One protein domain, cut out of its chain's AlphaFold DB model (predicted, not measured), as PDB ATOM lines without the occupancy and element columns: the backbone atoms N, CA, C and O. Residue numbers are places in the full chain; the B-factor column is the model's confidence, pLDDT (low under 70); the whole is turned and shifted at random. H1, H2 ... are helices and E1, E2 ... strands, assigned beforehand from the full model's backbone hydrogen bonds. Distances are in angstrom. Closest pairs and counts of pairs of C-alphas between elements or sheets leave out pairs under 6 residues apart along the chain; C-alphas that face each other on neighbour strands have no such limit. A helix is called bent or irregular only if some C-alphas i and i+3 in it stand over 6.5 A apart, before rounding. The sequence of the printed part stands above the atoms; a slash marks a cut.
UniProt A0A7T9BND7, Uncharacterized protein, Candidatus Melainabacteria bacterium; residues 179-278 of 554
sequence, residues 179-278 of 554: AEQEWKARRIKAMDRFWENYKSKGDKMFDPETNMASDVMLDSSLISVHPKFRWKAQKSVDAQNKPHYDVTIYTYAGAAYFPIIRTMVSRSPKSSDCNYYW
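What this domain is: This is residues 179 to 278 of the 554 residues of an uncharacterized protein of Candidatus Melainabacteria bacterium (UniProt A0A7T9BND7). A long hairpin, E1 and E2, with short E3 beside E2, makes a narrow sheet; H3 packs on one face, and the long, kinked helix H1 runs past the sheet, near H3. Residues 206 to 219, with no named element, loop back from H1 to little H2, which touches H1. The printed part has 100 residues, with H1, H2, E1, E2, H3 and E3 in that order; the class is mixed, helices and strands, and the sheet, E1 E2 E3, is mixed. It is compact, radius of gyration of the C-alphas 13.9 A, and elongated, spanning 47 by 27 by 27 A.

How they stand to each other: Start with H1, residues 179 to 205, irregular, C-alphas 200 and 203 being 9.5 A apart, with a kink of 60 degrees near residue 199. Its residues 190 to 194 alone touch H2, residues 220 to 223; the closest C-alphas, of Phe 194 and Ser 221, are 6.3 A apart. In the hairpin of E1, residues 229 to 237, and E2, residues 243 to 251, antiparallel, find N 230 and O 250 within hydrogen-bond range at 2.9 A. H3, residues 255 to 266, is irregular, C-alphas 256 and 259 being 7.1 A apart; it and H1 are close but not clearly touching, Met 191 and Met 264 having the closest C-alphas, 5.8 A apart, at a steep tilt of 56 degrees, the same way. E3, residues 274 to 277, is parallel to E2, with N 247 and O 275 within range at 2.8 A; E2, H3, E3 form a strand-helix-strand unit, parallel neighbour strands with a helix between. H3 is on one face of the sheet, two layers, a helix on one face of a sheet, at a height over the sheet of 6.5 A; it lies over none of the strands, but only just, with 2 of its 12 C-alphas falling on E2 and 2 on E3, and its closest C-alpha pair with E2 is Ile 261 and Ile 249, 6.7 A. H2 only grazes the sheet; H1 is not on it. O i to N i+4 pairs are within range in 20 of 23 for H1 and 6 of 8 for H3; H2 is too short for one.

Where its parts are: Find C-alpha 179 at (-75.657, 0.476, 85.500); H1 runs 33.0 A to C-alpha 205. E1 starts at C-alpha 229, (-84.301, -13.504, 71.834), and runs 25.7 A; E2 runs 26.1 A, H3 17.0 A. E3 ends at C-alpha 277, (-97.180, -14.134, 72.391).

The domain as a whole: The C-alphas of Ala 179 and Gln 240 are the farthest apart, 48.1 A. The printed part has no cut; the link H1 to H2 is long. Look for pLDDT under 70 at residues 202 to 221.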
ATOM      1  N   ALA A 179     -75.973   1.300  86.660       84.38
ATOM      2  CA  ALA A 179     -75.657   0.476  85.500       84.38
ATOM      3  C   ALA A 179     -76.828  -0.451  85.146       84.38
ATOM      4  O   ALA A 179     -77.169  -0.571  83.968       84.38
ATOM      5  N   GLU A 180     -77.483  -1.049  86.144       83.94
ATOM      6  CA  GLU A 180     -78.705  -1.845  85.963       83.94
ATOM      7  C   GLU A 180     -79.859  -0.990  85.411       83.94
ATOM      8  O   GLU A 180     -80.516  -1.386  84.445       83.94
ATOM      9  N   GLN A 181     -80.041   0.225  85.941       87.62
ATOM     10  CA  GLN A 181     -81.049   1.180  85.465       87.62
ATOM     11  C   GLN A 181     -80.812   1.601  84.007       87.62
ATOM     12  O   GLN A 181     -81.714   1.528  83.170       87.62
ATOM     13  N   GLU A 182     -79.584   1.993  83.662       88.31
ATOM     14  CA  GLU A 182     -79.200   2.349  82.292       88.31
ATOM     15  C   GLU A 182     -79.302   1.153  81.340       88.31
ATOM     16  O   GLU A 182     -79.654   1.296  80.164       88.31
ATOM     17  N   TRP A 183     -78.991  -0.050  81.821       86.19
ATOM     18  CA  TRP A 183     -79.164  -1.280  81.064       86.19
ATOM     19  C   TRP A 183     -80.647  -1.527  80.750       86.19
ATOM     20  O   TRP A 183     -80.986  -1.653  79.570       86.19
ATOM     21  N   LYS A 184     -81.534  -1.490  81.755       89.81
ATOM     22  CA  LYS A 184     -82.988  -1.672  81.598       89.81
ATOM     23  C   LYS A 184     -83.587  -0.608  80.676       89.81
ATOM     24  O   LYS A 184     -84.278  -0.946  79.715       89.81
ATOM     25  N   ALA A 185     -83.235   0.663  80.875       91.19
ATOM     26  CA  ALA A 185     -83.697   1.775  80.040       91.19
ATOM     27  C   ALA A 185     -83.291   1.620  78.562       91.19
ATOM     28  O   ALA A 185     -84.111   1.840  77.664       91.19
ATOM     29  N   ARG A 186     -82.049   1.191  78.281       89.50
ATOM     30  CA  ARG A 186     -81.591   0.918  76.906       89.50
ATOM     31  C   ARG A 186     -82.409  -0.181  76.235       89.50
ATOM     32  O   ARG A 186     -82.759  -0.034  75.066       89.50
ATOM     33  N   ARG A 187     -82.738  -1.250  76.965       90.75
ATOM     34  CA  ARG A 187     -83.526  -2.371  76.433       90.75
ATOM     35  C   ARG A 187     -84.977  -1.978  76.196       90.75
ATOM     36  O   ARG A 187     -85.495  -2.286  75.131       90.75
ATOM     37  N   ILE A 188     -85.592  -1.221  77.105       93.44
ATOM     38  CA  ILE A 188     -86.940  -0.665  76.899       93.44
ATOM     39  C   ILE A 188     -86.982   0.181  75.619       93.44
ATOM     40  O   ILE A 188     -87.835  -0.033  74.763       93.44
ATOM     41  N   LYS A 189     -86.003   1.072  75.421       92.81
ATOM     42  CA  LYS A 189     -85.909   1.882  74.197       92.81
ATOM     43  C   LYS A 189     -85.705   1.033  72.935       92.81
ATOM     44  O   LYS A 189     -86.212   1.381  71.871       92.81
ATOM     45  N   ALA A 190     -84.950  -0.061  73.032       90.62
ATOM     46  CA  ALA A 190     -84.774  -1.002  71.928       90.62
ATOM     47  C   ALA A 190     -86.076  -1.756  71.600       90.62
ATOM     48  O   ALA A 190     -86.394  -1.911  70.422       90.62
ATOM     49  N   MET A 191     -86.854  -2.155  72.615       93.69
ATOM     50  CA  MET A 191     -88.180  -2.764  72.439       93.69
ATOM     51  C   MET A 191     -89.133  -1.801  71.725       93.69
ATOM     52  O   MET A 191     -89.796  -2.195  70.770       93.69
ATOM     53  N   ASP A 192     -89.158  -0.531  72.133       92.44
ATOM     54  CA  ASP A 192     -90.001   0.490  71.495       92.44
ATOM     55  C   ASP A 192     -89.629   0.686  70.031       92.44
ATOM     56  O   ASP A 192     -90.485   0.623  69.154       92.44
ATOM     57  N   ARG A 193     -88.329   0.824  69.750       88.81
ATOM     58  CA  ARG A 193     -87.829   0.952  68.380       88.81
ATOM     59  C   ARG A 193     -88.181  -0.265  67.524       88.81
ATOM     60  O   ARG A 193     -88.483  -0.110  66.344       88.81
ATOM     61  N   PHE A 194     -88.120  -1.471  68.090       87.12
ATOM     62  CA  PHE A 194     -88.539  -2.684  67.393       87.12
ATOM     63  C   PHE A 194     -90.012  -2.589  66.975       87.12
ATOM     64  O   PHE A 194     -90.323  -2.775  65.797       87.12
ATOM     65  N   TRP A 195     -90.903  -2.215  67.896       87.62
ATOM     66  CA  TRP A 195     -92.334  -2.094  67.607       87.62
ATOM     67  C   TRP A 195     -92.691  -0.916  66.693       87.62
ATOM     68  O   TRP A 195     -93.604  -1.023  65.873       87.62
ATOM     69  N   GLU A 196     -91.961   0.195  66.769       86.94
ATOM     70  CA  GLU A 196     -92.088   1.314  65.828       86.94
ATOM     71  C   GLU A 196     -91.697   0.892  64.406       86.94
ATOM     72  O   GLU A 196     -92.439   1.144  63.451       86.94
ATOM     73  N   ASN A 197     -90.568   0.190  64.265       80.69
ATOM     74  CA  ASN A 197     -90.119  -0.349  62.984       80.69
ATOM     75  C   ASN A 197     -91.149  -1.323  62.409       80.69
ATOM     76  O   ASN A 197     -91.494  -1.221  61.230       80.69
ATOM     77  N   TYR A 198     -91.677  -2.209  63.250       78.12
ATOM     78  CA  TYR A 198     -92.755  -3.124  62.905       78.12
ATOM     79  C   TYR A 198     -93.988  -2.383  62.372       78.12
ATOM     80  O   TYR A 198     -94.435  -2.641  61.254       78.12
ATOM     81  N   LYS A 199     -94.478  -1.377  63.107       76.69
ATOM     82  CA  LYS A 199     -95.643  -0.576  62.705       76.69
ATOM     83  C   LYS A 199     -95.420   0.155  61.377       76.69
ATOM     84  O   LYS A 199     -96.350   0.278  60.588       76.69
ATOM     85  N   SER A 200     -94.202   0.638  61.126       75.56
ATOM     86  CA  SER A 200     -93.865   1.365  59.894       75.56
ATOM     87  C   SER A 200     -93.794   0.472  58.651       75.56
ATOM     88  O   SER A 200     -94.093   0.926  57.548       75.56
ATOM     89  N   LYS A 201     -93.395  -0.795  58.821       71.25
ATOM     90  CA  LYS A 201     -93.220  -1.755  57.723       71.25
ATOM     91  C   LYS A 201     -94.484  -2.577  57.452       71.25
ATOM     92  O   LYS A 201     -94.657  -3.028  56.319       71.25
ATOM     93  N   GLY A 202     -95.361  -2.736  58.448       65.00
ATOM     94  CA  GLY A 202     -96.584  -3.537  58.348       65.00
ATOM     95  C   GLY A 202     -96.287  -4.964  57.881       65.00
ATOM     96  O   GLY A 202     -95.248  -5.531  58.223       65.00
ATOM     97  N   ASP A 203     -97.145  -5.499  57.011       59.41
ATOM     98  CA  ASP A 203     -97.027  -6.853  56.454       59.41
ATOM     99  C   ASP A 203     -95.712  -7.135  55.713       59.41
ATOM    100  O   ASP A 203     -95.308  -8.289  55.589       59.41
ATOM    101  N   LYS A 204     -94.987  -6.102  55.265       59.66
ATOM    102  CA  LYS A 204     -93.683  -6.275  54.600       59.66
ATOM    103  C   LYS A 204     -92.584  -6.750  55.550       59.66
ATOM    104  O   LYS A 204     -91.549  -7.209  55.085       59.66
ATOM    105  N   MET A 205     -92.778  -6.637  56.867       61.22
ATOM    106  CA  MET A 205     -91.886  -7.274  57.843       61.22
ATOM    107  C   MET A 205     -92.108  -8.796  57.913       61.22
ATOM    108  O   MET A 205     -91.241  -9.517  58.399       61.22
ATOM    109  N   PHE A 206     -93.241  -9.281  57.396       57.03
ATOM    110  CA  PHE A 206     -93.666 -10.679  57.432       57.03
ATOM    111  C   PHE A 206     -93.572 -11.397  56.098       57.03
ATOM    112  O   PHE A 206     -94.008 -12.544  56.034       57.03
ATOM    113  N   ASP A 207     -93.070 -10.740  55.049       54.16
ATOM    114  CA  ASP A 207     -93.058 -11.312  53.709       54.16
ATOM    115  C   ASP A 207     -92.223 -12.605  53.700       54.16
ATOM    116  O   ASP A 207     -90.984 -12.542  53.778       54.16
ATOM    117  N   PRO A 208     -92.882 -13.779  53.628       46.94
ATOM    118  CA  PRO A 208     -92.203 -15.055  53.701       46.94
ATOM    119  C   PRO A 208     -91.245 -15.219  52.531       46.94
ATOM    120  O   PRO A 208     -90.268 -15.917  52.702       46.94
ATOM    121  N   GLU A 209     -91.448 -14.561  51.384       43.44
ATOM    122  CA  GLU A 209     -90.549 -14.689  50.228       43.44
ATOM    123  C   GLU A 209     -89.183 -14.019  50.461       43.44
ATOM    124  O   GLU A 209     -88.189 -14.409  49.848       43.44
ATOM    125  N   THR A 210     -89.098 -13.062  51.394       45.56
ATOM    126  CA  THR A 210     -87.822 -12.449  51.824       45.56
ATOM    127  C   THR A 210     -87.262 -13.031  53.123       45.56
ATOM    128  O   THR A 210     -86.049 -13.002  53.318       45.56
ATOM    129  N   ASN A 211     -88.116 -13.608  53.973       43.53
ATOM    130  CA  ASN A 211     -87.752 -14.255  55.243       43.53
ATOM    131  C   ASN A 211     -87.868 -15.791  55.174       43.53
ATOM    132  O   ASN A 211     -88.093 -16.461  56.184       43.53
ATOM    133  N   MET A 212     -87.765 -16.346  53.965       32.12
ATOM    134  CA  MET A 212     -88.183 -17.709  53.665       32.12
ATOM    135  C   MET A 212     -87.302 -18.737  54.369       32.12
ATOM    136  O   MET A 212     -86.105 -18.834  54.116       32.12
ATOM    137  N   ALA A 213     -87.951 -19.546  55.205       32.94
ATOM    138  CA  ALA A 213     -87.535 -20.898  55.552       32.94
ATOM    139  C   ALA A 213     -86.113 -21.040  56.121       32.94
ATOM    140  O   ALA A 213     -85.266 -21.742  55.576       32.94
ATOM    141  N   SER A 214     -85.876 -20.459  57.290       34.81
ATOM    142  CA  SER A 214     -85.092 -21.168  58.299       34.81
ATOM    143  C   SER A 214     -85.436 -20.614  59.671       34.81
ATOM    144  O   SER A 214     -85.558 -19.403  59.841       34.81
ATOM    145  N   ASP A 215     -85.458 -21.479  60.681       41.91
ATOM    146  CA  ASP A 215     -85.328 -21.128  62.105       41.91
ATOM    147  C   ASP A 215     -84.013 -20.353  62.422       41.91
ATOM    148  O   ASP A 215     -83.599 -20.195  63.572       41.91
ATOM    149  N   VAL A 216     -83.329 -19.851  61.387       37.28
ATOM    150  CA  VAL A 216     -81.998 -19.267  61.374       37.28
ATOM    151  C   VAL A 216     -81.987 -18.037  60.466       37.28
ATOM    152  O   VAL A 216     -81.216 -17.983  59.524       37.28
ATOM    153  N   MET A 217     -82.757 -16.989  60.759       39.81
ATOM    154  CA  MET A 217     -82.265 -15.630  60.487       39.81
ATOM    155  C   MET A 217     -82.746 -14.648  61.545       39.81
ATOM    156  O   MET A 217     -83.829 -14.077  61.506       39.81
ATOM    157  N   LEU A 218     -81.844 -14.484  62.514       45.22
ATOM    158  CA  LEU A 218     -81.610 -13.294  63.316       45.22
ATOM    159  C   LEU A 218     -82.036 -12.024  62.568       45.22
ATOM    160  O   LEU A 218     -81.250 -11.459  61.806       45.22
ATOM    161  N   ASP A 219     -83.231 -11.510  62.849       51.66
ATOM    162  CA  ASP A 219     -83.419 -10.089  62.627       51.66
ATOM    163  C   ASP A 219     -82.508  -9.374  63.632       51.66
ATOM    164  O   ASP A 219     -82.694  -9.434  64.853       51.66
ATOM    165  N   SER A 220     -81.479  -8.720  63.096       53.84
ATOM    166  CA  SER A 220     -80.578  -7.817  63.817       53.84
ATOM    167  C   SER A 220     -81.311  -6.830  64.742       53.84
ATOM    168  O   SER A 220     -80.724  -6.328  65.701       53.84
ATOM    169  N   SER A 221     -82.604  -6.587  64.499       64.00
ATOM    170  CA  SER A 221     -83.468  -5.753  65.324       64.00
ATOM    171  C   SER A 221     -83.619  -6.263  66.769       64.00
ATOM    172  O   SER A 221     -83.444  -5.468  67.696       64.00
ATOM    173  N   LEU A 222     -83.838  -7.566  67.005       75.75
ATOM    174  CA  LEU A 222     -83.965  -8.116  68.366       75.75
ATOM    175  C   LEU A 222     -82.637  -8.259  69.094       75.75
ATOM    176  O   LEU A 222     -82.626  -8.213  70.322       75.75
ATOM    177  N   ILE A 223     -81.520  -8.369  68.368       74.44
ATOM    178  CA  ILE A 223     -80.183  -8.410  68.981       74.44
ATOM    179  C   ILE A 223     -79.967  -7.171  69.863       74.44
ATOM    180  O   ILE A 223     -79.336  -7.269  70.914       74.44
ATOM    181  N   SER A 224     -80.545  -6.028  69.471       76.50
ATOM    182  CA  SER A 224     -80.485  -4.783  70.244       76.50
ATOM    183  C   SER A 224     -81.282  -4.815  71.556       76.50
ATOM    184  O   SER A 224     -80.938  -4.095  72.492       76.50
ATOM    185  N   VAL A 225     -82.317  -5.658  71.645       83.81
ATOM    186  CA  VAL A 225     -83.038  -5.937  72.894       83.81
ATOM    187  C   VAL A 225     -82.252  -6.971  73.692       83.81
ATOM    188  O   VAL A 225     -81.847  -6.718  74.827       83.81
ATOM    189  N   HIS A 226     -82.014  -8.137  73.094       84.31
ATOM    190  CA  HIS A 226     -81.282  -9.219  73.724       84.31
ATOM    191  C   HIS A 226     -80.792 -10.256  72.692       84.31
ATOM    192  O   HIS A 226     -81.596 -10.773  71.913       84.31
ATOM    193  N   PRO A 227     -79.510 -10.674  72.718       80.50
ATOM    194  CA  PRO A 227     -78.940 -11.565  71.696       80.50
ATOM    195  C   PRO A 227     -79.550 -12.974  71.684       80.50
ATOM    196  O   PRO A 227     -79.467 -13.686  70.680       80.50
ATOM    197  N   LYS A 228     -80.168 -13.398  72.792       83.62
ATOM    198  CA  LYS A 228     -80.815 -14.715  72.904       83.62
ATOM    199  C   LYS A 228     -82.301 -14.711  72.531       83.62
ATOM    200  O   LYS A 228     -82.906 -15.777  72.536       83.62
ATOM    201  N   PHE A 229     -82.892 -13.552  72.230       86.38
ATOM    202  CA  PHE A 229     -84.301 -13.504  71.834       86.38
ATOM    203  C   PHE A 229     -84.450 -13.823  70.357       86.38
ATOM    204  O   PHE A 229     -83.571 -13.547  69.534       86.38
ATOM    205  N   ARG A 230     -85.572 -14.450  70.048       84.44
ATOM    206  CA  ARG A 230     -86.009 -14.827  68.715       84.44
ATOM    207  C   ARG A 230     -87.447 -14.371  68.553       84.44
ATOM    208  O   ARG A 230     -88.143 -14.136  69.541       84.44
ATOM    209  N   TRP A 231     -87.878 -14.231  67.312       84.94
ATOM    210  CA  TRP A 231     -89.282 -14.022  67.018       84.94
ATOM    211  C   TRP A 231     -89.667 -14.735  65.735       84.94
ATOM    212  O   TRP A 231     -88.822 -14.965  64.872       84.94
ATOM    213  N   LYS A 232     -90.947 -15.070  65.636       80.94
ATOM    214  CA  LYS A 232     -91.578 -15.612  64.437       80.94
ATOM    215  C   LYS A 232     -92.959 -15.001  64.270       80.94
ATOM    216  O   LYS A 232     -93.585 -14.606  65.253       80.94
ATOM    217  N   ALA A 233     -93.424 -14.933  63.033       79.44
ATOM    218  CA  ALA A 233     -94.779 -14.521  62.710       79.44
ATOM    219  C   ALA A 233     -95.417 -15.559  61.798       79.44
ATOM    220  O   ALA A 233     -94.831 -15.945  60.787       79.44
ATOM    221  N   GLN A 234     -96.613 -16.006  62.160       77.19
ATOM    222  CA  GLN A 234     -97.351 -17.011  61.409       77.19
ATOM    223  C   GLN A 234     -98.726 -16.472  61.032       77.19
ATOM    224  O   GLN A 234     -99.412 -15.879  61.859       77.19
ATOM    225  N   LYS A 235     -99.144 -16.691  59.783       78.56
ATOM    226  CA  LYS A 235    -100.524 -16.416  59.371       78.56
ATOM    227  C   LYS A 235    -101.463 -17.423  60.028       78.56
ATOM    228  O   LYS A 235    -101.239 -18.632  59.947       78.56
ATOM    229  N   SER A 236    -102.522 -16.908  60.625       76.62
ATOM    230  CA  SER A 236    -103.546 -17.655  61.342       76.62
ATOM    231  C   SER A 236    -104.934 -17.128  60.968       76.62
ATOM    232  O   SER A 236    -105.066 -16.131  60.251       76.62
ATOM    233  N   VAL A 237    -105.976 -17.833  61.393       78.38
ATOM    234  CA  VAL A 237    -107.379 -17.459  61.170       78.38
ATOM    235  C   VAL A 237    -108.094 -17.420  62.508       78.38
ATOM    236  O   VAL A 237    -107.905 -18.308  63.337       78.38
ATOM    237  N   ASP A 238    -108.847 -16.352  62.760       78.31
ATOM    238  CA  ASP A 238    -109.586 -16.215  64.014       78.31
ATOM    239  C   ASP A 238    -110.855 -17.087  64.015       78.31
ATOM    240  O   ASP A 238    -111.167 -17.785  63.046       78.31
ATOM    241  N   ALA A 239    -111.615 -17.044  65.113       75.56
ATOM    242  CA  ALA A 239    -112.865 -17.794  65.247       75.56
ATOM    243  C   ALA A 239    -113.940 -17.393  64.212       75.56
ATOM    244  O   ALA A 239    -114.921 -18.114  64.034       75.56
ATOM    245  N   GLN A 240    -113.769 -16.255  63.535       80.12
ATOM    246  CA  GLN A 240    -114.636 -15.744  62.477       80.12
ATOM    247  C   GLN A 240    -114.035 -15.963  61.073       80.12
ATOM    248  O   GLN A 240    -114.543 -15.400  60.103       80.12
ATOM    249  N   ASN A 241    -112.990 -16.793  60.940       80.69
ATOM    250  CA  ASN A 241    -112.235 -17.032  59.703       80.69
ATOM    251  C   ASN A 241    -111.567 -15.777  59.107       80.69
ATOM    252  O   ASN A 241    -111.205 -15.769  57.925       80.69
ATOM    253  N   LYS A 242    -111.366 -14.712  59.888       81.56
ATOM    254  CA  LYS A 242    -110.604 -13.546  59.441       81.56
ATOM    255  C   LYS A 242    -109.102 -13.834  59.590       81.56
ATOM    256  O   LYS A 242    -108.667 -14.306  60.646       81.56
ATOM    257  N   PRO A 243    -108.289 -13.561  58.553       79.81
ATOM    258  CA  PRO A 243    -106.847 -13.737  58.639       79.81
ATOM    259  C   PRO A 243    -106.238 -12.746  59.635       79.81
ATOM    260  O   PRO A 243    -106.582 -11.563  59.637       79.81
ATOM    261  N   HIS A 244    -105.308 -13.235  60.446       82.44
ATOM    262  CA  HIS A 244    -104.482 -12.444  61.354       82.44
ATOM    263  C   HIS A 244    -103.069 -13.045  61.438       82.44
ATOM    264  O   HIS A 244    -102.801 -14.117  60.888       82.44
ATOM    265  N   TYR A 245    -102.153 -12.352  62.108       82.94
ATOM    266  CA  TYR A 245    -100.792 -12.821  62.355       82.94
ATOM    267  C   TYR A 245    -100.575 -13.141  63.831       82.94
ATOM    268  O   TYR A 245    -100.785 -12.295  64.695       82.94
ATOM    269  N   ASP A 246    -100.070 -14.335  64.113       85.19
ATOM    270  CA  ASP A 246     -99.581 -14.714  65.431       85.19
ATOM    271  C   ASP A 246     -98.084 -14.410  65.501       85.19
ATOM    272  O   ASP A 246     -97.257 -15.092  64.891       85.19
ATOM    273  N   VAL A 247     -97.730 -13.349  66.225       86.44
ATOM    274  CA  VAL A 247     -96.350 -12.902  66.428       86.44
ATOM    275  C   VAL A 247     -95.866 -13.417  67.773       86.44
ATOM    276  O   VAL A 247     -96.333 -12.997  68.828       86.44
ATOM    277  N   THR A 248     -94.894 -14.316  67.746       89.50
ATOM    278  CA  THR A 248     -94.318 -14.909  68.950       89.50
ATOM    279  C   THR A 248     -92.903 -14.398  69.149       89.50
ATOM    280  O   THR A 248     -92.079 -14.530  68.249       89.50
ATOM    281  N   ILE A 249     -92.597 -13.873  70.333       91.12
ATOM    282  CA  ILE A 249     -91.228 -13.594  70.783       91.12
ATOM    283  C   ILE A 249     -90.866 -14.661  71.810       91.12
ATOM    284  O   ILE A 249     -91.642 -14.918  72.722       91.12
ATOM    285  N   TYR A 250     -89.710 -15.298  71.659       89.19
ATOM    286  CA  TYR A 250     -89.319 -16.453  72.465       89.19
ATOM    287  C   TYR A 250     -87.797 -16.527  72.658       89.19
ATOM    288  O   TYR A 250     -87.028 -15.703  72.154       89.19
ATOM    289  N   THR A 251     -87.346 -17.501  73.446       87.69
ATOM    290  CA  THR A 251     -85.932 -17.715  73.784       87.69
ATOM    291  C   THR A 251     -85.677 -19.182  74.098       87.69
ATOM    292  O   THR A 251     -86.484 -19.808  74.772       87.69
ATOM    293  N   TYR A 252     -84.531 -19.721  73.686       83.31
ATOM    294  CA  TYR A 252     -84.067 -21.048  74.123       83.31
ATOM    295  C   TYR A 252     -83.138 -20.977  75.342       83.31
ATOM    296  O   TYR A 252     -82.615 -21.984  75.801       83.31
ATOM    297  N   ALA A 253     -82.897 -19.776  75.869       81.81
ATOM    298  CA  ALA A 253     -81.913 -19.547  76.921       81.81
ATOM    299  C   ALA A 253     -82.433 -19.772  78.350       81.81
ATOM    300  O   ALA A 253     -81.702 -19.483  79.298       81.81
ATOM    301  N   GLY A 254     -83.673 -20.239  78.495       83.38
ATOM    302  CA  GLY A 254     -84.324 -20.500  79.778       83.38
ATOM    303  C   GLY A 254     -85.392 -19.471  80.157       83.38
ATOM    304  O   GLY A 254     -85.417 -18.343  79.653       83.38
ATOM    305  N   ALA A 255     -86.273 -19.878  81.072       87.88
ATOM    306  CA  ALA A 255     -87.443 -19.107  81.492       87.88
ATOM    307  C   ALA A 255     -87.110 -17.832  82.281       87.88
ATOM    308  O   ALA A 255     -87.921 -16.912  82.303       87.88
ATOM    309  N   ALA A 256     -85.893 -17.704  82.821       86.75
ATOM    310  CA  ALA A 256     -85.408 -16.494  83.500       86.75
ATOM    311  C   ALA A 256     -85.494 -15.215  82.637       86.75
ATOM    312  O   ALA A 256     -85.410 -14.096  83.138       86.75
ATOM    313  N   TYR A 257     -85.641 -15.370  81.320       89.31
ATOM    314  CA  TYR A 257     -85.809 -14.274  80.369       89.31
ATOM    315  C   TYR A 257     -87.277 -13.929  80.066       89.31
ATOM    316  O   TYR A 257     -87.540 -12.896  79.443       89.31
ATOM    317  N   PHE A 258     -88.240 -14.748  80.500       92.06
ATOM    318  CA  PHE A 258     -89.664 -14.514  80.263       92.06
ATOM    319  C   PHE A 258     -90.163 -13.167  80.791       92.06
ATOM    320  O   PHE A 258     -90.936 -12.543  80.069       92.06
ATOM    321  N   PRO A 259     -89.724 -12.627  81.947       93.19
ATOM    322  CA  PRO A 259     -90.180 -11.304  82.385       93.19
ATOM    323  C   PRO A 259     -89.833 -10.185  81.393       93.19
ATOM    324  O   PRO A 259     -90.648  -9.292  81.129       93.19
ATOM    325  N   ILE A 260     -88.645 -10.264  80.788       92.69
ATOM    326  CA  ILE A 260     -88.186  -9.312  79.773       92.69
ATOM    327  C   ILE A 260     -89.038  -9.453  78.507       92.69
ATOM    328  O   ILE A 260     -89.507  -8.452  77.964       92.69
ATOM    329  N   ILE A 261     -89.287 -10.688  78.059       93.88
ATOM    330  CA  ILE A 261     -90.095 -10.955  76.863       93.88
ATOM    331  C   ILE A 261     -91.560 -10.556  77.080       93.88
ATOM    332  O   ILE A 261     -92.143  -9.900  76.222       93.88
ATOM    333  N   ARG A 262     -92.146 -10.849  78.247       95.38
ATOM    334  CA  ARG A 262     -93.491 -10.387  78.638       95.38
ATOM    335  C   ARG A 262     -93.586  -8.864  78.589       95.38
ATOM    336  O   ARG A 262     -94.570  -8.330  78.088       95.38
ATOM    337  N   THR A 263     -92.545  -8.163  79.044       95.69
ATOM    338  CA  THR A 263     -92.475  -6.695  78.949       95.69
ATOM    339  C   THR A 263     -92.353  -6.222  77.506       95.69
ATOM    340  O   THR A 263     -92.957  -5.226  77.132       95.69
ATOM    341  N   MET A 264     -91.605  -6.935  76.668       93.69
ATOM    342  CA  MET A 264     -91.542  -6.623  75.247       93.69
ATOM    343  C   MET A 264     -92.914  -6.789  74.581       93.69
ATOM    344  O   MET A 264     -93.362  -5.889  73.878       93.69
ATOM    345  N   VAL A 265     -93.605  -7.897  74.837       94.56
ATOM    346  CA  VAL A 265     -94.925  -8.195  74.267       94.56
ATOM    347  C   VAL A 265     -96.007  -7.250  74.781       94.56
ATOM    348  O   VAL A 265     -96.841  -6.812  73.996       94.56
ATOM    349  N   SER A 266     -95.986  -6.850  76.056       94.94
ATOM    350  CA  SER A 266     -96.965  -5.892  76.595       94.94
ATOM    351  C   SER A 266     -96.859  -4.493  75.975       94.94
ATOM    352  O   SER A 266     -97.807  -3.711  76.042       94.94
ATOM    353  N   ARG A 267     -95.720  -4.189  75.342       93.50
ATOM    354  CA  ARG A 267     -95.460  -2.949  74.595       93.50
ATOM    355  C   ARG A 267     -95.785  -3.059  73.104       93.50
ATOM    356  O   ARG A 267     -95.570  -2.096  72.370       93.50
ATOM    357  N   SER A 268     -96.277  -4.211  72.655       91.44
ATOM    358  CA  SER A 268     -96.694  -4.410  71.269       91.44
ATOM    359  C   SER A 268     -97.801  -3.426  70.863       91.44
ATOM    360  O   SER A 268     -98.601  -2.977  71.696       91.44
ATOM    361  N   PRO A 269     -97.868  -3.040  69.578       88.44
ATOM    362  CA  PRO A 269     -98.904  -2.138  69.113       88.44
ATOM    363  C   PRO A 269    -100.261  -2.845  69.121       88.44
ATOM    364  O   PRO A 269    -100.403  -3.947  68.593       88.44
ATOM    365  N   LYS A 270    -101.287  -2.174  69.657       85.25
ATOM    366  CA  LYS A 270    -102.671  -2.659  69.587       85.25
ATOM    367  C   LYS A 270    -103.099  -2.765  68.119       85.25
ATOM    368  O   LYS A 270    -103.160  -1.749  67.429       85.25
ATOM    369  N   SER A 271    -103.378  -3.981  67.661       81.31
ATOM    370  CA  SER A 271    -103.819  -4.294  66.299       81.31
ATOM    371  C   SER A 271    -104.920  -5.347  66.360       81.31
ATOM    372  O   SER A 271    -104.827  -6.267  67.165       81.31
ATOM    373  N   SER A 272    -105.950  -5.223  65.521       77.06
ATOM    374  CA  SER A 272    -106.960  -6.277  65.346       77.06
ATOM    375  C   SER A 272    -106.467  -7.439  64.489       77.06
ATOM    376  O   SER A 272    -107.119  -8.472  64.436       77.06
ATOM    377  N   ASP A 273    -105.357  -7.243  63.779       80.12
ATOM    378  CA  ASP A 273    -104.859  -8.183  62.775       80.12
ATOM    379  C   ASP A 273    -103.635  -8.952  63.288       80.12
ATOM    380  O   ASP A 273    -103.012  -9.702  62.536       80.12
ATOM    381  N   CYS A 274    -103.258  -8.761  64.560       84.12
ATOM    382  CA  CYS A 274    -102.121  -9.441  65.172       84.12
ATOM    383  C   CYS A 274    -102.406  -9.859  66.616       84.12
ATOM    384  O   CYS A 274    -102.835  -9.035  67.424       84.12
ATOM    385  N   ASN A 275    -102.049 -11.096  66.951       89.06
ATOM    386  CA  ASN A 275    -101.905 -11.558  68.325       89.06
ATOM    387  C   ASN A 275    -100.422 -11.621  68.681       89.06
ATOM    388  O   ASN A 275     -99.592 -11.991  67.850       89.06
ATOM    389  N   TYR A 276    -100.085 -11.277  69.922       91.31
ATOM    390  CA  TYR A 276     -98.702 -11.261  70.387       91.31
ATOM    391  C   TYR A 276     -98.507 -12.231  71.546       91.31
ATOM    392  O   TYR A 276     -99.211 -12.158  72.554       91.31
ATOM    393  N   TYR A 277     -97.507 -13.096  71.420       94.06
ATOM    394  CA  TYR A 277     -97.180 -14.134  72.391       94.06
ATOM    395  C   TYR A 277     -95.751 -13.966  72.903       94.06
ATOM    396  O   TYR A 277     -94.836 -13.620  72.155       94.06
ATOM    397  N   TRP A 278     -95.563 -14.211  74.199       94.25
ATOM    398  CA  TRP A 278     -94.280 -14.066  74.901       94.25
ATOM    399  C   TRP A 278     -93.484 -15.376  75.007       94.25
ATOM    400  O   TRP A 278     -92.390 -15.391  75.571       94.25
TER     401      TRP A 278